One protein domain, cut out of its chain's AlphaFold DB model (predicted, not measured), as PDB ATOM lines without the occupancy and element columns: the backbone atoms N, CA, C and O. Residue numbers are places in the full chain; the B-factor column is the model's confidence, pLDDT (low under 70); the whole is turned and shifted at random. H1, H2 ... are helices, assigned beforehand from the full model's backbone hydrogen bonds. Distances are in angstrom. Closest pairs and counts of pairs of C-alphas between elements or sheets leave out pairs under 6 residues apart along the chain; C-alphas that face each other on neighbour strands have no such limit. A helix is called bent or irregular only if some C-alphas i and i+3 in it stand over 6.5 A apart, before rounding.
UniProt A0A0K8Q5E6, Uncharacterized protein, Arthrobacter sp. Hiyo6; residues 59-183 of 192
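AT A GLANCE: This is residues 59 to 183 of the 192 residues of an uncharacterized protein of Arthrobacter sp. Hiyo6 (UniProt A0A0K8Q5E6). Three long helices make a loose, open frame: H2 and H5 cross near their middles as an X, and H1 packs slantwise on the later part of H5, its end meeting the beginning of H2. A helical hairpin, H3 and H4, forms a separate arm reached from the far end of H2 and leading by a tight link into H5. The printed part has 125 residues with five named helices, H1 to H5 in chain order, and no named strand; the class is all helix. The whole is loose, with a radius of gyration of the C-alphas of 18.0 A and spans of 47 by 42 by 33 A.

IN THESE COORDINATES: H1, residues 59 to 80, begins with C-alpha 59 at (315.983, 375.586, 380.205) and is 32.0 A long from first to last C-alpha. It is neither bent nor irregular, but only just: C-alphas 75 and 78 are 6.3 A apart. H2, residues 87 to 115, is the longest helix at 41.6 A and ends with C-alpha 115 at (311.810, 349.059, 393.232). H3, residues 123 to 139, is 24.4 A long. H4, residues 141 to 152, is irregular, with C-alphas 142 and 145 at 8.8 A. H5, residues 155 to 176, is 31.1 A long and ends with C-alpha 176 at (312.155, 380.742, 403.716).

HOW THE PARTS SIT: H1 and H5 touch, with the C-alphas of Arg 71 and Ala 171 closest at 5.0 A; they run the same way at a steep tilt of 44 degrees. With residues 74 to 77 alone, H1 only just touches residues 89 to 93 of H2, through 3 pairs of C-alphas within 8 A. The closest are those of Leu 77 and Trp 90, 7.3 A, and the two helices run opposite ways at a steep tilt of 46 degrees. H2 and H5 are close but not clearly touching, with the C-alphas of Thr 100 and Met 165 closest at 5.8 A; they run opposite ways at a steep tilt of 61 degrees. H3 and H4 form a hairpin at a shallow tilt of 31 degrees, opposite ways; residues 133 to 137 touch residues 148 to 152, and the C-alphas of Leu 137 and Arg 148 are closest at 6.0 A. H4 and H5 are close but not clearly touching, about perpendicular at 82 degrees, with the C-alphas of Trp 150 and Pro 156 closest at 7.1 A. H3 is apart from H1, H2 and H5, and H4 is apart from H1 and H2. Every O i to N i+4 pair is within hydrogen-bond range in H2, H3 and H5, against 15 of 18 in H1 and 5 of 8 in H4.

THE WHOLE: The two C-alphas farthest apart are those of Tyr 80 and Gly 117, 49.9 A. The printed part has no cut and no long link. Residues 112 to 117, of which 112 to 115 belong to H2, stand free, as do residues 120 to 128, of which 123 to 128 belong to H3. The mean pLDDT of the printed part is 89.9, and residues 180 to 183 are under 70.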
ATOM      1  N   VAL A  59     316.532 376.031 378.912       91.44
ATOM      2  CA  VAL A  59     315.983 375.586 380.205       91.44
ATOM      3  C   VAL A  59     316.514 376.437 381.364       91.44
ATOM      4  O   VAL A  59     315.753 376.804 382.252       91.44
ATOM      5  N   SER A  60     317.791 376.828 381.332       90.06
ATOM      6  CA  SER A  60     318.390 377.694 382.359       90.06
ATOM      7  C   SER A  60     317.734 379.079 382.393       90.06
ATOM      8  O   SER A  60     317.369 379.569 383.464       90.06
ATOM      9  N   SER A  61     317.508 379.697 381.226       89.12
ATOM     10  CA  SER A  61     316.798 380.982 381.145       89.12
ATOM     11  C   SER A  61     315.344 380.878 381.614       89.12
ATOM     12  O   SER A  61     314.896 381.727 382.387       89.12
ATOM     13  N   LEU A  62     314.641 379.800 381.246       92.38
ATOM     14  CA  LEU A  62     313.283 379.518 381.713       92.38
ATOM     15  C   LEU A  62     313.232 379.348 383.235       92.38
ATOM     16  O   LEU A  62     312.395 379.957 383.901       92.38
ATOM     17  N   PHE A  63     314.149 378.558 383.793       92.56
ATOM     18  CA  PHE A  63     314.227 378.305 385.227       92.56
ATOM     19  C   PHE A  63     314.437 379.607 386.003       92.56
ATOM     20  O   PHE A  63     313.699 379.897 386.942       92.56
ATOM     21  N   ARG A  64     315.388 380.447 385.572       90.44
ATOM     22  CA  ARG A  64     315.644 381.760 386.190       90.44
ATOM     23  C   ARG A  64     314.440 382.694 386.082       90.44
ATOM     24  O   ARG A  64     314.141 383.418 387.030       90.44
ATOM     25  N   GLN A  65     313.742 382.691 384.946       91.38
ATOM     26  CA  GLN A  65     312.522 383.479 384.769       91.38
ATOM     27  C   GLN A  65     311.434 383.041 385.756       91.38
ATOM     28  O   GLN A  65     310.923 383.869 386.509       91.38
ATOM     29  N   ARG A  66     311.124 381.742 385.803       93.44
ATOM     30  CA  ARG A  66     310.091 381.189 386.689       93.44
ATOM     31  C   ARG A  66     310.442 381.352 388.163       93.44
ATOM     32  O   ARG A  66     309.573 381.725 388.944       93.44
ATOM     33  N   LEU A  67     311.711 381.173 388.526       92.19
ATOM     34  CA  LEU A  67     312.204 381.420 389.879       92.19
ATOM     35  C   LEU A  67     311.903 382.858 390.328       92.19
ATOM     36  O   LEU A  67     311.399 383.053 391.432       92.19
ATOM     37  N   ARG A  68     312.158 383.859 389.469       91.31
ATOM     38  CA  ARG A  68     311.825 385.264 389.766       91.31
ATOM     39  C   ARG A  68     310.324 385.472 389.943       91.31
ATOM     40  O   ARG A  68     309.928 386.153 390.879       91.31
ATOM     41  N   TRP A  69     309.498 384.876 389.085       92.31
ATOM     42  CA  TRP A  69     308.041 385.016 389.163       92.31
ATOM     43  C   TRP A  69     307.456 384.404 390.432       92.31
ATOM     44  O   TRP A  69     306.691 385.062 391.135       92.31
ATOM     45  N   TYR A  70     307.850 383.175 390.764       93.69
ATOM     46  CA  TYR A  70     307.387 382.519 391.983       93.69
ATOM     47  C   TYR A  70     307.845 383.266 393.225       93.69
ATOM     48  O   TYR A  70     307.046 383.527 394.117       93.69
ATOM     49  N   ARG A  71     309.111 383.678 393.257       90.38
ATOM     50  CA  ARG A  71     309.650 384.441 394.375       90.38
ATOM     51  C   ARG A  71     308.965 385.798 394.533       90.38
ATOM     52  O   ARG A  71     308.558 386.140 395.636       90.38
ATOM     53  N   GLY A  72     308.771 386.534 393.439       89.38
ATOM     54  CA  GLY A  72     308.064 387.811 393.451       89.38
ATOM     55  C   GLY A  72     306.638 387.680 393.984       89.38
ATOM     56  O   GLY A  72     306.215 388.492 394.805       89.38
ATOM     57  N   ALA A  73     305.914 386.622 393.608       90.12
ATOM     58  CA  ALA A  73     304.594 386.330 394.163       90.12
ATOM     59  C   ALA A  73     304.643 385.963 395.661       90.12
ATOM     60  O   ALA A  73     303.862 386.500 396.446       90.12
ATOM     61  N   LEU A  74     305.568 385.089 396.067       90.81
ATOM     62  CA  LEU A  74     305.709 384.632 397.456       90.81
ATOM     63  C   LEU A  74     306.157 385.745 398.415       90.81
ATOM     64  O   LEU A  74     305.739 385.747 399.568       90.81
ATOM     65  N   GLU A  75     306.972 386.697 397.959       88.44
ATOM     66  CA  GLU A  75     307.446 387.823 398.775       88.44
ATOM     67  C   GLU A  75     306.460 388.999 398.805       88.44
ATOM     68  O   GLU A  75     306.381 389.709 399.809       88.44
ATOM     69  N   SER A  76     305.698 389.219 397.727       88.00
ATOM     70  CA  SER A  76     304.741 390.332 397.651       88.00
ATOM     71  C   SER A  76     303.452 390.055 398.425       88.00
ATOM     72  O   SER A  76     303.005 390.924 399.171       88.00
ATOM     73  N   LEU A  77     302.869 388.856 398.312       89.69
ATOM     74  CA  LEU A  77     301.573 388.535 398.929       89.69
ATOM     75  C   LEU A  77     301.526 388.725 400.458       89.69
ATOM     76  O   LEU A  77     300.556 389.322 400.932       89.69
ATOM     77  N   PRO A  78     302.541 388.312 401.244       88.75
ATOM     78  CA  PRO A  78     302.567 388.556 402.685       88.75
ATOM     79  C   PRO A  78     302.512 390.036 403.064       88.75
ATOM     80  O   PRO A  78     301.916 390.372 404.082       88.75
ATOM     81  N   ARG A  79     303.073 390.933 402.240       87.81
ATOM     82  CA  ARG A  79     303.090 392.381 402.520       87.81
ATOM     83  C   ARG A  79     301.710 393.022 402.421       87.81
ATOM     84  O   ARG A  79     301.456 394.025 403.076       87.81
ATOM     85  N   TYR A  80     300.827 392.437 401.618       86.56
ATOM     86  CA  TYR A  80     299.425 392.841 401.512       86.56
ATOM     87  C   TYR A  80     298.531 392.184 402.572       86.56
ATOM     88  O   TYR A  80     297.386 392.595 402.755       86.56
ATOM     89  N   GLY A  81     299.021 391.140 403.243       87.88
ATOM     90  CA  GLY A  81     298.232 390.328 404.160       87.88
ATOM     91  C   GLY A  81     297.133 389.513 403.467       87.88
ATOM     92  O   GLY A  81     297.110 389.327 402.243       87.88
ATOM     93  N   PHE A  82     296.212 388.986 404.275       90.00
ATOM     94  CA  PHE A  82     295.068 388.206 403.804       90.00
ATOM     95  C   PHE A  82     293.820 389.091 403.715       90.00
ATOM     96  O   PHE A  82     293.187 389.407 404.720       90.00
ATOM     97  N   THR A  83     293.461 389.499 402.499       91.06
ATOM     98  CA  THR A  83     292.284 390.325 402.201       91.06
ATOM     99  C   THR A  83     291.385 389.613 401.193       91.06
ATOM    100  O   THR A  83     291.797 388.647 400.555       91.06
ATOM    101  N   ARG A  84     290.153 390.099 400.975       88.69
ATOM    102  CA  ARG A  84     289.266 389.543 399.928       88.69
ATOM    103  C   ARG A  84     289.904 389.575 398.535       88.69
ATOM    104  O   ARG A  84     289.631 388.701 397.718       88.69
ATOM    105  N   VAL A  85     290.764 390.562 398.279       89.94
ATOM    106  CA  VAL A  85     291.493 390.707 397.016       89.94
ATOM    107  C   VAL A  85     292.623 389.684 396.921       89.94
ATOM    108  O   VAL A  85     292.739 388.998 395.904       89.94
ATOM    109  N   THR A  86     293.440 389.550 397.972       91.56
ATOM    110  CA  THR A  86     294.610 388.658 397.963       91.56
ATOM    111  C   THR A  86     294.268 387.195 398.233       91.56
ATOM    112  O   THR A  86     295.050 386.326 397.861       91.56
ATOM    113  N   ALA A  87     293.091 386.883 398.787       91.50
ATOM    114  CA  ALA A  87     292.659 385.519 399.110       91.50
ATOM    115  C   ALA A  87     292.733 384.567 397.906       91.50
ATOM    116  O   ALA A  87     293.212 383.441 398.031       91.50
ATOM    117  N   ARG A  88     292.333 385.028 396.713       92.12
ATOM    118  CA  ARG A  88     292.452 384.235 395.478       92.12
ATOM    119  C   ARG A  88     293.909 383.911 395.137       92.12
ATOM    120  O   ARG A  88     294.193 382.808 394.685       92.12
ATOM    121  N   TYR A  89     294.818 384.856 395.344       91.62
ATOM    122  CA  TYR A  89     296.240 384.672 395.054       91.62
ATOM    123  C   TYR A  89     296.895 383.746 396.078       91.62
ATOM    124  O   TYR A  89     297.647 382.852 395.702       91.62
ATOM    125  N   TRP A  90     296.536 383.883 397.357       93.06
ATOM    126  CA  TRP A  90     296.908 382.929 398.401       93.06
ATOM    127  C   TRP A  90     296.440 381.512 398.068       93.06
ATOM    128  O   TRP A  90     297.227 380.573 398.151       93.06
ATOM    129  N   PHE A  91     295.195 381.360 397.611       95.12
ATOM    130  CA  PHE A  91     294.671 380.070 397.174       95.12
ATOM    131  C   PHE A  91     295.451 379.500 395.981       95.12
ATOM    132  O   PHE A  91     295.778 378.318 395.974       95.12
ATOM    133  N   GLN A  92     295.821 380.331 395.001       94.06
ATOM    134  CA  GLN A  92     296.670 379.905 393.884       94.06
ATOM    135  C   GLN A  92     298.044 379.409 394.355       94.06
ATOM    136  O   GLN A  92     298.486 378.357 393.900       94.06
ATOM    137  N   GLN A  93     298.694 380.110 395.293       94.50
ATOM    138  CA  GLN A  93     299.972 379.656 395.860       94.50
ATOM    139  C   GLN A  93     299.812 378.348 396.649       94.50
ATOM    140  O   GLN A  93     300.648 377.450 396.534       94.50
ATOM    141  N   ALA A  94     298.717 378.200 397.400       94.62
ATOM    142  CA  ALA A  94     298.415 376.976 398.138       94.62
ATOM    143  C   ALA A  94     298.191 375.783 397.195       94.62
ATOM    144  O   ALA A  94     298.775 374.723 397.404       94.62
ATOM    145  N   MET A  95     297.411 375.961 396.124       96.06
ATOM    146  CA  MET A  95     297.182 374.918 395.119       96.06
ATOM    147  C   MET A  95     298.456 374.555 394.357       96.06
ATOM    148  O   MET A  95     298.692 373.377 394.098       96.06
ATOM    149  N   LEU A  96     299.308 375.534 394.040       94.62
ATOM    150  CA  LEU A  96     300.605 375.279 393.413       94.62
ATOM    151  C   LEU A  96     301.530 374.474 394.339       94.62
ATOM    152  O   LEU A  96     302.160 373.509 393.903       94.62
ATOM    153  N   THR A  97     301.553 374.823 395.625       95.06
ATOM    154  CA  THR A  97     302.304 374.090 396.653       95.06
ATOM    155  C   THR A  97     301.796 372.662 396.788       95.06
ATOM    156  O   THR A  97     302.581 371.719 396.713       95.06
ATOM    157  N   LEU A  98     300.479 372.494 396.921       96.50
ATOM    158  CA  LEU A  98     299.840 371.187 397.019       96.50
ATOM    159  C   LEU A  98     300.152 370.326 395.792       96.50
ATOM    160  O   LEU A  98     300.589 369.193 395.947       96.50
ATOM    161  N   THR A  99     299.991 370.877 394.588       95.31
ATOM    162  CA  THR A  99     300.260 370.167 393.327       95.31
ATOM    163  C   THR A  99     301.715 369.717 393.246       95.31
ATOM    164  O   THR A  99     301.992 368.578 392.881       95.31
ATOM    165  N   THR A 100     302.642 370.584 393.652       95.62
ATOM    166  CA  THR A 100     304.074 370.274 393.686       95.62
ATOM    167  C   THR A 100     304.360 369.108 394.636       95.62
ATOM    168  O   THR A 100     305.012 368.142 394.246       95.62
ATOM    169  N   ILE A 101     303.827 369.152 395.863       96.06
ATOM    170  CA  ILE A 101     303.994 368.072 396.849       96.06
ATOM    171  C   ILE A 101     303.388 366.767 396.323       96.06
ATOM    172  O   ILE A 101     304.049 365.732 396.362       96.06
ATOM    173  N   MET A 102     302.160 366.812 395.800       96.44
ATOM    174  CA  MET A 102     301.475 365.635 395.259       96.44
ATOM    175  C   MET A 102     302.255 364.999 394.106       96.44
ATOM    176  O   MET A 102     302.379 363.778 394.077       96.44
ATOM    177  N   MET A 103     302.834 365.796 393.201       94.19
ATOM    178  CA  MET A 103     303.649 365.278 392.097       94.19
ATOM    179  C   MET A 103     304.900 364.553 392.605       94.19
ATOM    180  O   MET A 103     305.171 363.424 392.194       94.19
ATOM    181  N   PHE A 104     305.655 365.154 393.530       95.12
ATOM    182  CA  PHE A 104     306.850 364.507 394.083       95.12
ATOM    183  C   PHE A 104     306.513 363.251 394.895       95.12
ATOM    184  O   PHE A 104     307.227 362.254 394.792       95.12
ATOM    185  N   LEU A 105     305.411 363.264 395.653       96.31
ATOM    186  CA  LEU A 105     304.921 362.078 396.357       96.31
ATOM    187  C   LEU A 105     304.499 360.976 395.384       96.31
ATOM    188  O   LEU A 105     304.853 359.821 395.599       96.31
ATOM    189  N   TYR A 106     303.792 361.318 394.305       93.50
ATOM    190  CA  TYR A 106     303.395 360.368 393.267       93.50
ATOM    191  C   TYR A 106     304.614 359.710 392.611       93.50
ATOM    192  O   TYR A 106     304.673 358.482 392.516       93.50
ATOM    193  N   LEU A 107     305.617 360.500 392.218       93.81
ATOM    194  CA  LEU A 107     306.854 359.977 391.632       93.81
ATOM    195  C   LEU A 107     307.637 359.113 392.626       93.81
ATOM    196  O   LEU A 107     308.090 358.030 392.264       93.81
ATOM    197  N   GLY A 108     307.753 359.553 393.882       95.56
ATOM    198  CA  GLY A 108     308.421 358.795 394.940       95.56
ATOM    199  C   GLY A 108     307.726 357.466 395.238       95.56
ATOM    200  O   GLY A 108     308.374 356.423 395.259       95.56
ATOM    201  N   ALA A 109     306.401 357.478 395.399       94.44
ATOM    202  CA  ALA A 109     305.606 356.273 395.618       94.44
ATOM    203  C   ALA A 109     305.705 355.308 394.429       94.44
ATOM    204  O   ALA A 109     305.916 354.112 394.623       94.44
ATOM    205  N   THR A 110     305.630 355.827 393.200       92.38
ATOM    206  CA  THR A 110     305.793 355.022 391.982       92.38
ATOM    207  C   THR A 110     307.177 354.377 391.934       92.38
ATOM    208  O   THR A 110     307.279 353.172 391.712       92.38
ATOM    209  N   ALA A 111     308.242 355.135 392.213       94.81
ATOM    210  CA  ALA A 111     309.605 354.611 392.246       94.81
ATOM    211  C   ALA A 111     309.783 353.511 393.308       94.81
ATOM    212  O   ALA A 111     310.409 352.490 393.027       94.81
ATOM    213  N   LEU A 112     309.194 353.677 394.498       96.00
ATOM    214  CA  LEU A 112     309.227 352.672 395.566       96.00
ATOM    215  C   LEU A 112     308.497 351.383 395.173       96.00
ATOM    216  O   LEU A 112     309.029 350.293 395.370       96.00
ATOM    217  N   VAL A 113     307.301 351.493 394.589       95.12
ATOM    218  CA  VAL A 113     306.516 350.336 394.126       95.12
ATOM    219  C   VAL A 113     307.254 349.575 393.021       95.12
ATOM    220  O   VAL A 113     307.288 348.343 393.037       95.12
ATOM    221  N   VAL A 114     307.882 350.301 392.090       94.62
ATOM    222  CA  VAL A 114     308.718 349.713 391.032       94.62
ATOM    223  C   VAL A 114     309.938 349.011 391.630       94.62
ATOM    224  O   VAL A 114     310.199 347.861 391.285       94.62
ATOM    225  N   ALA A 115     310.647 349.649 392.566       94.94
ATOM    226  CA  ALA A 115     311.810 349.059 393.232       94.94
ATOM    227  C   ALA A 115     311.456 347.811 394.061       94.94
ATOM    228  O   ALA A 115     312.249 346.878 394.140       94.94
ATOM    229  N   ALA A 116     310.252 347.765 394.637       95.38
ATOM    230  CA  ALA A 116     309.728 346.605 395.357       95.38
ATOM    231  C   ALA A 116     309.230 345.472 394.432       95.38
ATOM    232  O   ALA A 116     308.783 344.434 394.922       95.38
ATOM    233  N   GLY A 117     309.250 345.666 393.107       93.25
ATOM    234  CA  GLY A 117     308.735 344.699 392.133       93.25
ATOM    235  C   GLY A 117     307.215 344.510 392.182       93.25
ATOM    236  O   GLY A 117     306.702 343.541 391.632       93.25
ATOM    237  N   GLN A 118     306.484 345.419 392.836       91.06
ATOM    238  CA  GLN A 118     305.028 345.352 393.021       91.06
ATOM    239  C   GLN A 118     304.268 346.206 391.998       91.06
ATOM    240  O   GLN A 118     303.104 346.549 392.202       91.06
ATOM    241  N   PHE A 119     304.926 346.609 390.912       90.81
ATOM    242  CA  PHE A 119     304.308 347.468 389.914       90.81
ATOM    243  C   PHE A 119     303.217 346.720 389.148       90.81
ATOM    244  O   PHE A 119     303.475 345.720 388.479       90.81
ATOM    245  N   GLN A 120     301.992 347.232 389.240       89.06
ATOM    246  CA  GLN A 120     300.825 346.691 388.557       89.06
ATOM    247  C   GLN A 120     300.166 347.776 387.715       89.06
ATOM    248  O   GLN A 120     300.011 348.923 388.141       89.06
ATOM    249  N   TRP A 121     299.735 347.392 386.519       88.38
ATOM    250  CA  TRP A 121     298.969 348.269 385.649       88.38
ATOM    251  C   TRP A 121     297.530 348.359 386.140       88.38
ATOM    252  O   TRP A 121     296.851 347.348 386.303       88.38
ATOM    253  N   SER A 122     297.043 349.581 386.328       90.12
ATOM    254  CA  SER A 122     295.640 349.829 386.638       90.12
ATOM    255  C   SER A 122     294.935 350.388 385.412       90.12
ATOM    256  O   SER A 122     295.195 351.519 385.000       90.12
ATOM    257  N   SER A 123     294.008 349.616 384.843       92.81
ATOM    258  CA  SER A 123     293.196 350.052 383.699       92.81
ATOM    259  C   SER A 123     292.391 351.316 384.006       92.81
ATOM    260  O   SER A 123     292.208 352.152 383.126       92.81
ATOM    261  N   PHE A 124     291.964 351.491 385.261       94.19
ATOM    262  CA  PHE A 124     291.282 352.702 385.711       94.19
ATOM    263  C   PHE A 124     292.186 353.938 385.592       94.19
ATOM    264  O   PHE A 124     291.810 354.916 384.949       94.19
ATOM    265  N   TRP A 125     293.404 353.882 386.142       90.38
ATOM    266  CA  TRP A 125     294.340 355.009 386.073       90.38
ATOM    267  C   TRP A 125     294.851 355.270 384.654       90.38
ATOM    268  O   TRP A 125     295.047 356.426 384.285       90.38
ATOM    269  N   LEU A 126     294.993 354.229 383.828       90.69
ATOM    270  CA  LEU A 126     295.290 354.384 382.402       90.69
ATOM    271  C   LEU A 126     294.163 355.110 381.655       90.69
ATOM    272  O   LEU A 126     294.445 355.987 380.843       90.69
ATOM    273  N   ALA A 127     292.897 354.796 381.948       94.25
ATOM    274  CA  ALA A 127     291.756 355.490 381.353       94.25
ATOM    275  C   ALA A 127     291.715 356.971 381.760       94.25
ATOM    276  O   ALA A 127     291.501 357.838 380.915       94.25
ATOM    277  N   VAL A 128     291.989 357.276 383.032       93.06
ATOM    278  CA  VAL A 128     292.116 358.662 383.508       93.06
ATOM    279  C   VAL A 128     293.265 359.377 382.795       93.06
ATOM    280  O   VAL A 128     293.069 360.477 382.282       93.06
ATOM    281  N   GLY A 129     294.439 358.747 382.690       90.12
ATOM    282  CA  GLY A 129     295.578 359.289 381.948       90.12
ATOM    283  C   GLY A 129     295.236 359.588 380.487       90.12
ATOM    284  O   GLY A 129     295.569 360.658 379.986       90.12
ATOM    285  N   LEU A 130     294.489 358.699 379.825       91.94
ATOM    286  CA  LEU A 130     294.049 358.891 378.444       91.94
ATOM    287  C   LEU A 130     293.158 360.130 378.277       91.94
ATOM    288  O   LEU A 130     293.307 360.844 377.288       91.94
ATOM    289  N   ILE A 131     292.278 360.423 379.240       94.12
ATOM    290  CA  ILE A 131     291.456 361.644 379.215       94.12
ATOM    291  C   ILE A 131     292.347 362.891 379.197       94.12
ATOM    292  O   ILE A 131     292.100 363.797 378.401       94.12
ATOM    293  N   PHE A 132     293.410 362.922 380.010       89.94
ATOM    294  CA  PHE A 132     294.374 364.026 379.992       89.94
ATOM    295  C   PHE A 132     295.078 364.138 378.636       89.94
ATOM    296  O   PHE A 132     295.137 365.229 378.079       89.94
ATOM    297  N   VAL A 133     295.537 363.026 378.054       90.56
ATOM    298  CA  VAL A 133     296.168 363.044 376.720       90.56
ATOM    299  C   VAL A 133     295.218 363.597 375.657       90.56
ATOM    300  O   VAL A 133     295.618 364.423 374.837       90.56
ATOM    301  N   VAL A 134     293.950 363.182 375.675       92.75
ATOM    302  CA  VAL A 134     292.942 363.662 374.721       92.75
ATOM    303  C   VAL A 134     292.686 365.158 374.894       92.75
ATOM    304  O   VAL A 134     292.692 365.886 373.903       92.75
ATOM    305  N   GLU A 135     292.510 365.637 376.125       93.00
ATOM    306  CA  GLU A 135     292.328 367.068 376.407       93.00
ATOM    307  C   GLU A 135     293.508 367.897 375.879       93.00
ATOM    308  O   GLU A 135     293.301 368.878 375.161       93.00
ATOM    309  N   ARG A 136     294.744 367.449 376.126       86.69
ATOM    310  CA  ARG A 136     295.960 368.095 375.606       86.69
ATOM    311  C   ARG A 136     295.989 368.135 374.079       86.69
ATOM    312  O   ARG A 136     296.300 369.172 373.491       86.69
ATOM    313  N   LEU A 137     295.653 367.023 373.427       90.19
ATOM    314  CA  LEU A 137     295.629 366.932 371.966       90.19
ATOM    315  C   LEU A 137     294.600 367.877 371.345       90.19
ATOM    316  O   LEU A 137     294.892 368.497 370.322       90.19
ATOM    317  N   VAL A 138     293.428 368.013 371.970       91.44
ATOM    318  CA  VAL A 138     292.398 368.970 371.549       91.44
ATOM    319  C   VAL A 138     292.906 370.405 371.706       91.44
ATOM    320  O   VAL A 138     292.769 371.205 370.781       91.44
ATOM    321  N   THR A 139     293.567 370.721 372.821       87.69
ATOM    322  CA  THR A 139     294.128 372.056 373.084       87.69
ATOM    323  C   THR A 139     295.227 372.443 372.084       87.69
ATOM    324  O   THR A 139     295.293 373.588 371.640       87.69
ATOM    325  N   VAL A 140     296.071 371.492 371.673       89.06
ATOM    326  CA  VAL A 140     297.187 371.712 370.729       89.06
ATOM    327  C   VAL A 140     296.765 371.469 369.272       89.06
ATOM    328  O   VAL A 140     297.580 371.558 368.354       89.06
ATOM    329  N   TRP A 141     295.481 371.202 369.005       87.25
ATOM    330  CA  TRP A 141     295.025 370.763 367.684       87.25
ATOM    331  C   TRP A 141     295.360 371.753 366.562       87.25
ATOM    332  O   TRP A 141     295.683 371.332 365.445       87.25
ATOM    333  N   SER A 142     295.349 373.054 366.860       85.88
ATOM    334  CA  SER A 142     295.707 374.129 365.926       85.88
ATOM    335  C   SER A 142     297.197 374.197 365.581       85.88
ATOM    336  O   SER A 142     297.552 374.803 364.574       85.88
ATOM    337  N   ASN A 143     298.080 373.566 366.359       84.31
ATOM    338  CA  ASN A 143     299.539 373.719 366.244       84.31
ATOM    339  C   ASN A 143     300.177 372.750 365.227       84.31
ATOM    340  O   ASN A 143     301.392 372.548 365.216       84.31
ATOM    341  N   GLY A 144     299.360 372.135 364.366       90.06
ATOM    342  CA  GLY A 144     299.806 371.229 363.311       90.06
ATOM    343  C   GLY A 144     300.206 369.824 363.794       90.06
ATOM    344  O   GLY A 144     300.199 369.528 364.990       90.06
ATOM    345  N   PRO A 145     300.546 368.916 362.861       87.12
ATOM    346  CA  PRO A 145     300.810 367.505 363.165       87.12
ATOM    347  C   PRO A 145     302.044 367.295 364.053       87.12
ATOM    348  O   PRO A 145     302.021 366.427 364.920       87.12
ATOM    349  N   GLY A 146     303.086 368.120 363.900       86.19
ATOM    350  CA  GLY A 146     304.268 368.072 364.764       86.19
ATOM    351  C   GLY A 146     303.940 368.408 366.221       86.19
ATOM    352  O   GLY A 146     304.341 367.679 367.123       86.19
ATOM    353  N   GLY A 147     303.139 369.453 366.459       83.50
ATOM    354  CA  GLY A 147     302.676 369.811 367.804       83.50
ATOM    355  C   GLY A 147     301.824 368.715 368.445       83.50
ATOM    356  O   GLY A 147     301.982 368.423 369.628       83.50
ATOM    357  N   ARG A 148     300.978 368.044 367.654       88.25
ATOM    358  CA  ARG A 148     300.169 366.904 368.117       88.25
ATOM    359  C   ARG A 148     301.033 365.705 368.506       88.25
ATOM    360  O   ARG A 148     300.768 365.096 369.536       88.25
ATOM    361  N   ALA A 149     302.069 365.387 367.728       86.12
ATOM    362  CA  ALA A 149     303.000 364.308 368.061       86.12
ATOM    363  C   ALA A 149     303.750 364.597 369.371       86.12
ATOM    364  O   ALA A 149     303.837 363.726 370.234       86.12
ATOM    365  N   TRP A 150     304.218 365.835 369.560       85.69
ATOM    366  CA  TRP A 150     304.859 366.254 370.810       85.69
ATOM    367  C   TRP A 150     303.913 366.187 372.013       85.69
ATOM    368  O   TRP A 150     304.312 365.694 373.066       85.69
ATOM    369  N   ALA A 151     302.661 366.627 371.856       85.81
ATOM    370  CA  ALA A 151     301.652 366.565 372.914       85.81
ATOM    371  C   ALA A 151     301.252 365.118 373.265       85.81
ATOM    372  O   ALA A 151     301.092 364.793 374.438       85.81
ATOM    373  N   ALA A 152     301.152 364.227 372.270       85.00
ATOM    374  CA  ALA A 152     300.791 362.823 372.479       85.00
ATOM    375  C   ALA A 152     301.802 362.059 373.349       85.00
ATOM    376  O   ALA A 152     301.430 361.098 374.018       85.00
ATOM    377  N   LEU A 153     303.075 362.469 373.341       86.62
ATOM    378  CA  LEU A 153     304.121 361.796 374.106       86.62
ATOM    379  C   LEU A 153     303.981 361.995 375.616       86.62
ATOM    380  O   LEU A 153     304.486 361.150 376.351       86.62
ATOM    381  N   VAL A 154     303.333 363.077 376.076       85.88
ATOM    382  CA  VAL A 154     303.181 363.501 377.490       85.88
ATOM    383  C   VAL A 154     304.500 363.794 378.220       85.88
ATOM    384  O   VAL A 154     304.601 364.770 378.957       85.88
ATOM    385  N   LEU A 155     305.549 363.003 377.989       85.88
ATOM    386  CA  LEU A 155     306.878 363.137 378.577       85.88
ATOM    387  C   LEU A 155     307.483 364.544 378.438       85.88
ATOM    388  O   LEU A 155     308.015 365.026 379.436       85.88
ATOM    389  N   PRO A 156     307.412 365.235 377.280       87.81
ATOM    390  CA  PRO A 156     307.973 366.582 377.159       87.81
ATOM    391  C   PRO A 156     307.304 367.580 378.110       87.81
ATOM    392  O   PRO A 156     307.983 368.396 378.729       87.81
ATOM    393  N   GLU A 157     305.982 367.484 378.253       87.38
ATOM    394  CA  GLU A 157     305.199 368.319 379.164       87.38
ATOM    395  C   GLU A 157     305.497 367.960 380.619       87.38
ATOM    396  O   GLU A 157     305.766 368.845 381.422       87.38
ATOM    397  N   MET A 158     305.585 366.668 380.941       89.44
ATOM    398  CA  MET A 158     305.950 366.225 382.284       89.44
ATOM    399  C   MET A 158     307.343 366.731 382.691       89.44
ATOM    400  O   MET A 158     307.532 367.195 383.813       89.44
ATOM    401  N   ILE A 159     308.322 366.704 381.781       91.75
ATOM    402  CA  ILE A 159     309.659 367.268 382.025       91.75
ATOM    403  C   ILE A 159     309.577 368.788 382.222       91.75
ATOM    404  O   ILE A 159     310.198 369.319 383.145       91.75
ATOM    405  N   TYR A 160     308.809 369.488 381.382       91.69
ATOM    406  CA  TYR A 160     308.586 370.928 381.516       91.69
ATOM    407  C   TYR A 160     307.982 371.278 382.883       91.69
ATOM    408  O   TYR A 160     308.514 372.133 383.593       91.69
ATOM    409  N   ASP A 161     306.936 370.571 383.300       92.31
ATOM    410  CA  ASP A 161     306.275 370.776 384.586       92.31
ATOM    411  C   ASP A 161     307.214 370.502 385.759       92.31
ATOM    412  O   ASP A 161     307.256 371.289 386.706       92.31
ATOM    413  N   LEU A 162     308.048 369.461 385.683       94.88
ATOM    414  CA  LEU A 162     309.061 369.185 386.702       94.88
ATOM    415  C   LEU A 162     310.105 370.308 386.804       94.88
ATOM    416  O   LEU A 162     310.509 370.679 387.910       94.88
ATOM    417  N   ILE A 163     310.508 370.917 385.686       94.75
ATOM    418  CA  ILE A 163     311.384 372.103 385.694       94.75
ATOM    419  C   ILE A 163     310.689 373.280 386.399       94.75
ATOM    420  O   ILE A 163     311.304 373.990 387.197       94.75
ATOM    421  N   LEU A 164     309.396 373.495 386.147       94.50
ATOM    422  CA  LEU A 164     308.637 374.571 386.789       94.50
ATOM    423  C   LEU A 164     308.434 374.311 388.289       94.50
ATOM    424  O   LEU A 164     308.583 375.234 389.092       94.50
ATOM    425  N   MET A 165     308.132 373.074 388.676       95.94
ATOM    426  CA  MET A 165     307.955 372.660 390.069       95.94
ATOM    427  C   MET A 165     309.260 372.766 390.859       95.94
ATOM    428  O   MET A 165     309.266 373.282 391.974       95.94
ATOM    429  N   THR A 166     310.393 372.361 390.282       94.44
ATOM    430  CA  THR A 166     311.710 372.533 390.920       94.44
ATOM    431  C   THR A 166     312.083 374.009 391.080       94.44
ATOM    432  O   THR A 166     312.615 374.400 392.124       94.44
ATOM    433  N   ALA A 167     311.742 374.863 390.107       94.75
ATOM    434  CA  ALA A 167     311.892 376.313 390.238       94.75
ATOM    435  C   ALA A 167     311.012 376.875 391.367       94.75
ATOM    436  O   ALA A 167     311.469 377.733 392.124       94.75
ATOM    437  N   PHE A 168     309.785 376.371 391.522       94.75
ATOM    438  CA  PHE A 168     308.890 376.751 392.617       94.75
ATOM    439  C   PHE A 168     309.440 376.333 393.987       94.75
ATOM    440  O   PHE A 168     309.528 377.172 394.882       94.75
ATOM    441  N   VAL A 169     309.888 375.082 394.145       94.44
ATOM    442  CA  VAL A 169     310.518 374.600 395.391       94.44
ATOM    443  C   VAL A 169     311.736 375.450 395.743       94.44
ATOM    444  O   VAL A 169     311.898 375.862 396.890       94.44
ATOM    445  N   THR A 170     312.561 375.780 394.748       92.88
ATOM    446  CA  THR A 170     313.739 376.634 394.936       92.88
ATOM    447  C   THR A 170     313.343 378.059 395.340       92.88
ATOM    448  O   THR A 170     313.967 378.646 396.222       92.88
ATOM    449  N   ALA A 171     312.288 378.627 394.744       91.38
ATOM    450  CA  ALA A 171     311.759 379.936 395.132       91.38
ATOM    451  C   ALA A 171     311.253 379.934 396.581       91.38
ATOM    452  O   ALA A 171     311.580 380.843 397.349       91.38
ATOM    453  N   ALA A 172     310.493 378.904 396.960       91.12
ATOM    454  CA  ALA A 172     309.961 378.739 398.305       91.12
ATOM    455  C   ALA A 172     311.087 378.590 399.339       91.12
ATOM    456  O   ALA A 172     311.091 379.303 400.341       91.12
ATOM    457  N   ALA A 173     312.089 377.751 399.054       90.00
ATOM    458  CA  ALA A 173     313.267 377.589 399.901       90.00
ATOM    459  C   ALA A 173     314.033 378.911 400.065       90.00
ATOM    460  O   ALA A 173     314.299 379.330 401.187       90.00
ATOM    461  N   ASN A 174     314.316 379.627 398.972       87.81
ATOM    462  CA  ASN A 174     315.016 380.914 399.029       87.81
ATOM    463  C   ASN A 174     314.248 381.975 399.830       87.81
ATOM    464  O   ASN A 174     314.864 382.786 400.522       87.81
ATOM    465  N   THR A 175     312.916 381.966 399.744       85.00
ATOM    466  CA  THR A 175     312.051 382.873 400.510       85.00
ATOM    467  C   THR A 175     312.094 382.526 402.000       85.00
ATOM    468  O   THR A 175     312.227 383.416 402.838       85.00
ATOM    469  N   LEU A 176     312.067 381.231 402.339       86.31
ATOM    470  CA  LEU A 176     312.155 380.742 403.716       86.31
ATOM    471  C   LEU A 176     313.529 381.030 404.348       86.31
ATOM    472  O   LEU A 176     313.602 381.488 405.486       86.31
ATOM    473  N   PHE A 177     314.611 380.828 403.593       83.44
ATOM    474  CA  PHE A 177     315.992 381.081 404.023       83.44
ATOM    475  C   PHE A 177     316.454 382.532 403.814       83.44
ATOM    476  O   PHE A 177     317.636 382.827 403.990       83.44
ATOM    477  N   LYS A 178     315.547 383.448 403.439       76.69
ATOM    478  CA  LYS A 178     315.816 384.885 403.226       76.69
ATOM    479  C   LYS A 178     317.049 385.165 402.350       76.69
ATOM    480  O   LYS A 178     317.789 386.118 402.580       76.69
ATOM    481  N   THR A 179     317.296 384.338 401.338       71.38
ATOM    482  CA  THR A 179     318.484 384.466 400.479       71.38
ATOM    483  C   THR A 179     318.340 385.664 399.546       71.38
ATOM    484  O   THR A 179     317.344 385.745 398.839       71.38
ATOM    485  N   THR A 180     319.308 386.578 399.457       66.69
ATOM    486  CA  THR A 180     319.207 387.775 398.595       66.69
ATOM    487  C   THR A 180     319.054 387.408 397.104       66.69
ATOM    488  O   THR A 180     319.772 386.524 396.626       66.69
ATOM    489  N   PRO A 181     318.140 388.039 396.336       60.38
ATOM    490  CA  PRO A 181     318.015 387.770 394.905       60.38
ATOM    491  C   PRO A 181     319.272 388.228 394.152       60.38
ATOM    492  O   PRO A 181     319.694 389.374 394.290       60.38
ATOM    493  N   LYS A 182     319.859 387.352 393.327       58.47
ATOM    494  CA  LYS A 182     320.918 387.725 392.375       58.47
ATOM    495  C   LYS A 182     320.291 388.084 391.028       58.47
ATOM    496  O   LYS A 182     319.582 387.268 390.438       58.47
ATOM    497  N   TRP A 183     320.550 389.297 390.548       54.31
ATOM    498  CA  TRP A 183     320.135 389.741 389.218       54.31
ATOM    499  C   TRP A 183     321.054 389.127 388.158       54.31
ATOM    500  O   TRP A 183     322.273 389.219 388.264       54.31
TER     501      TRP A 183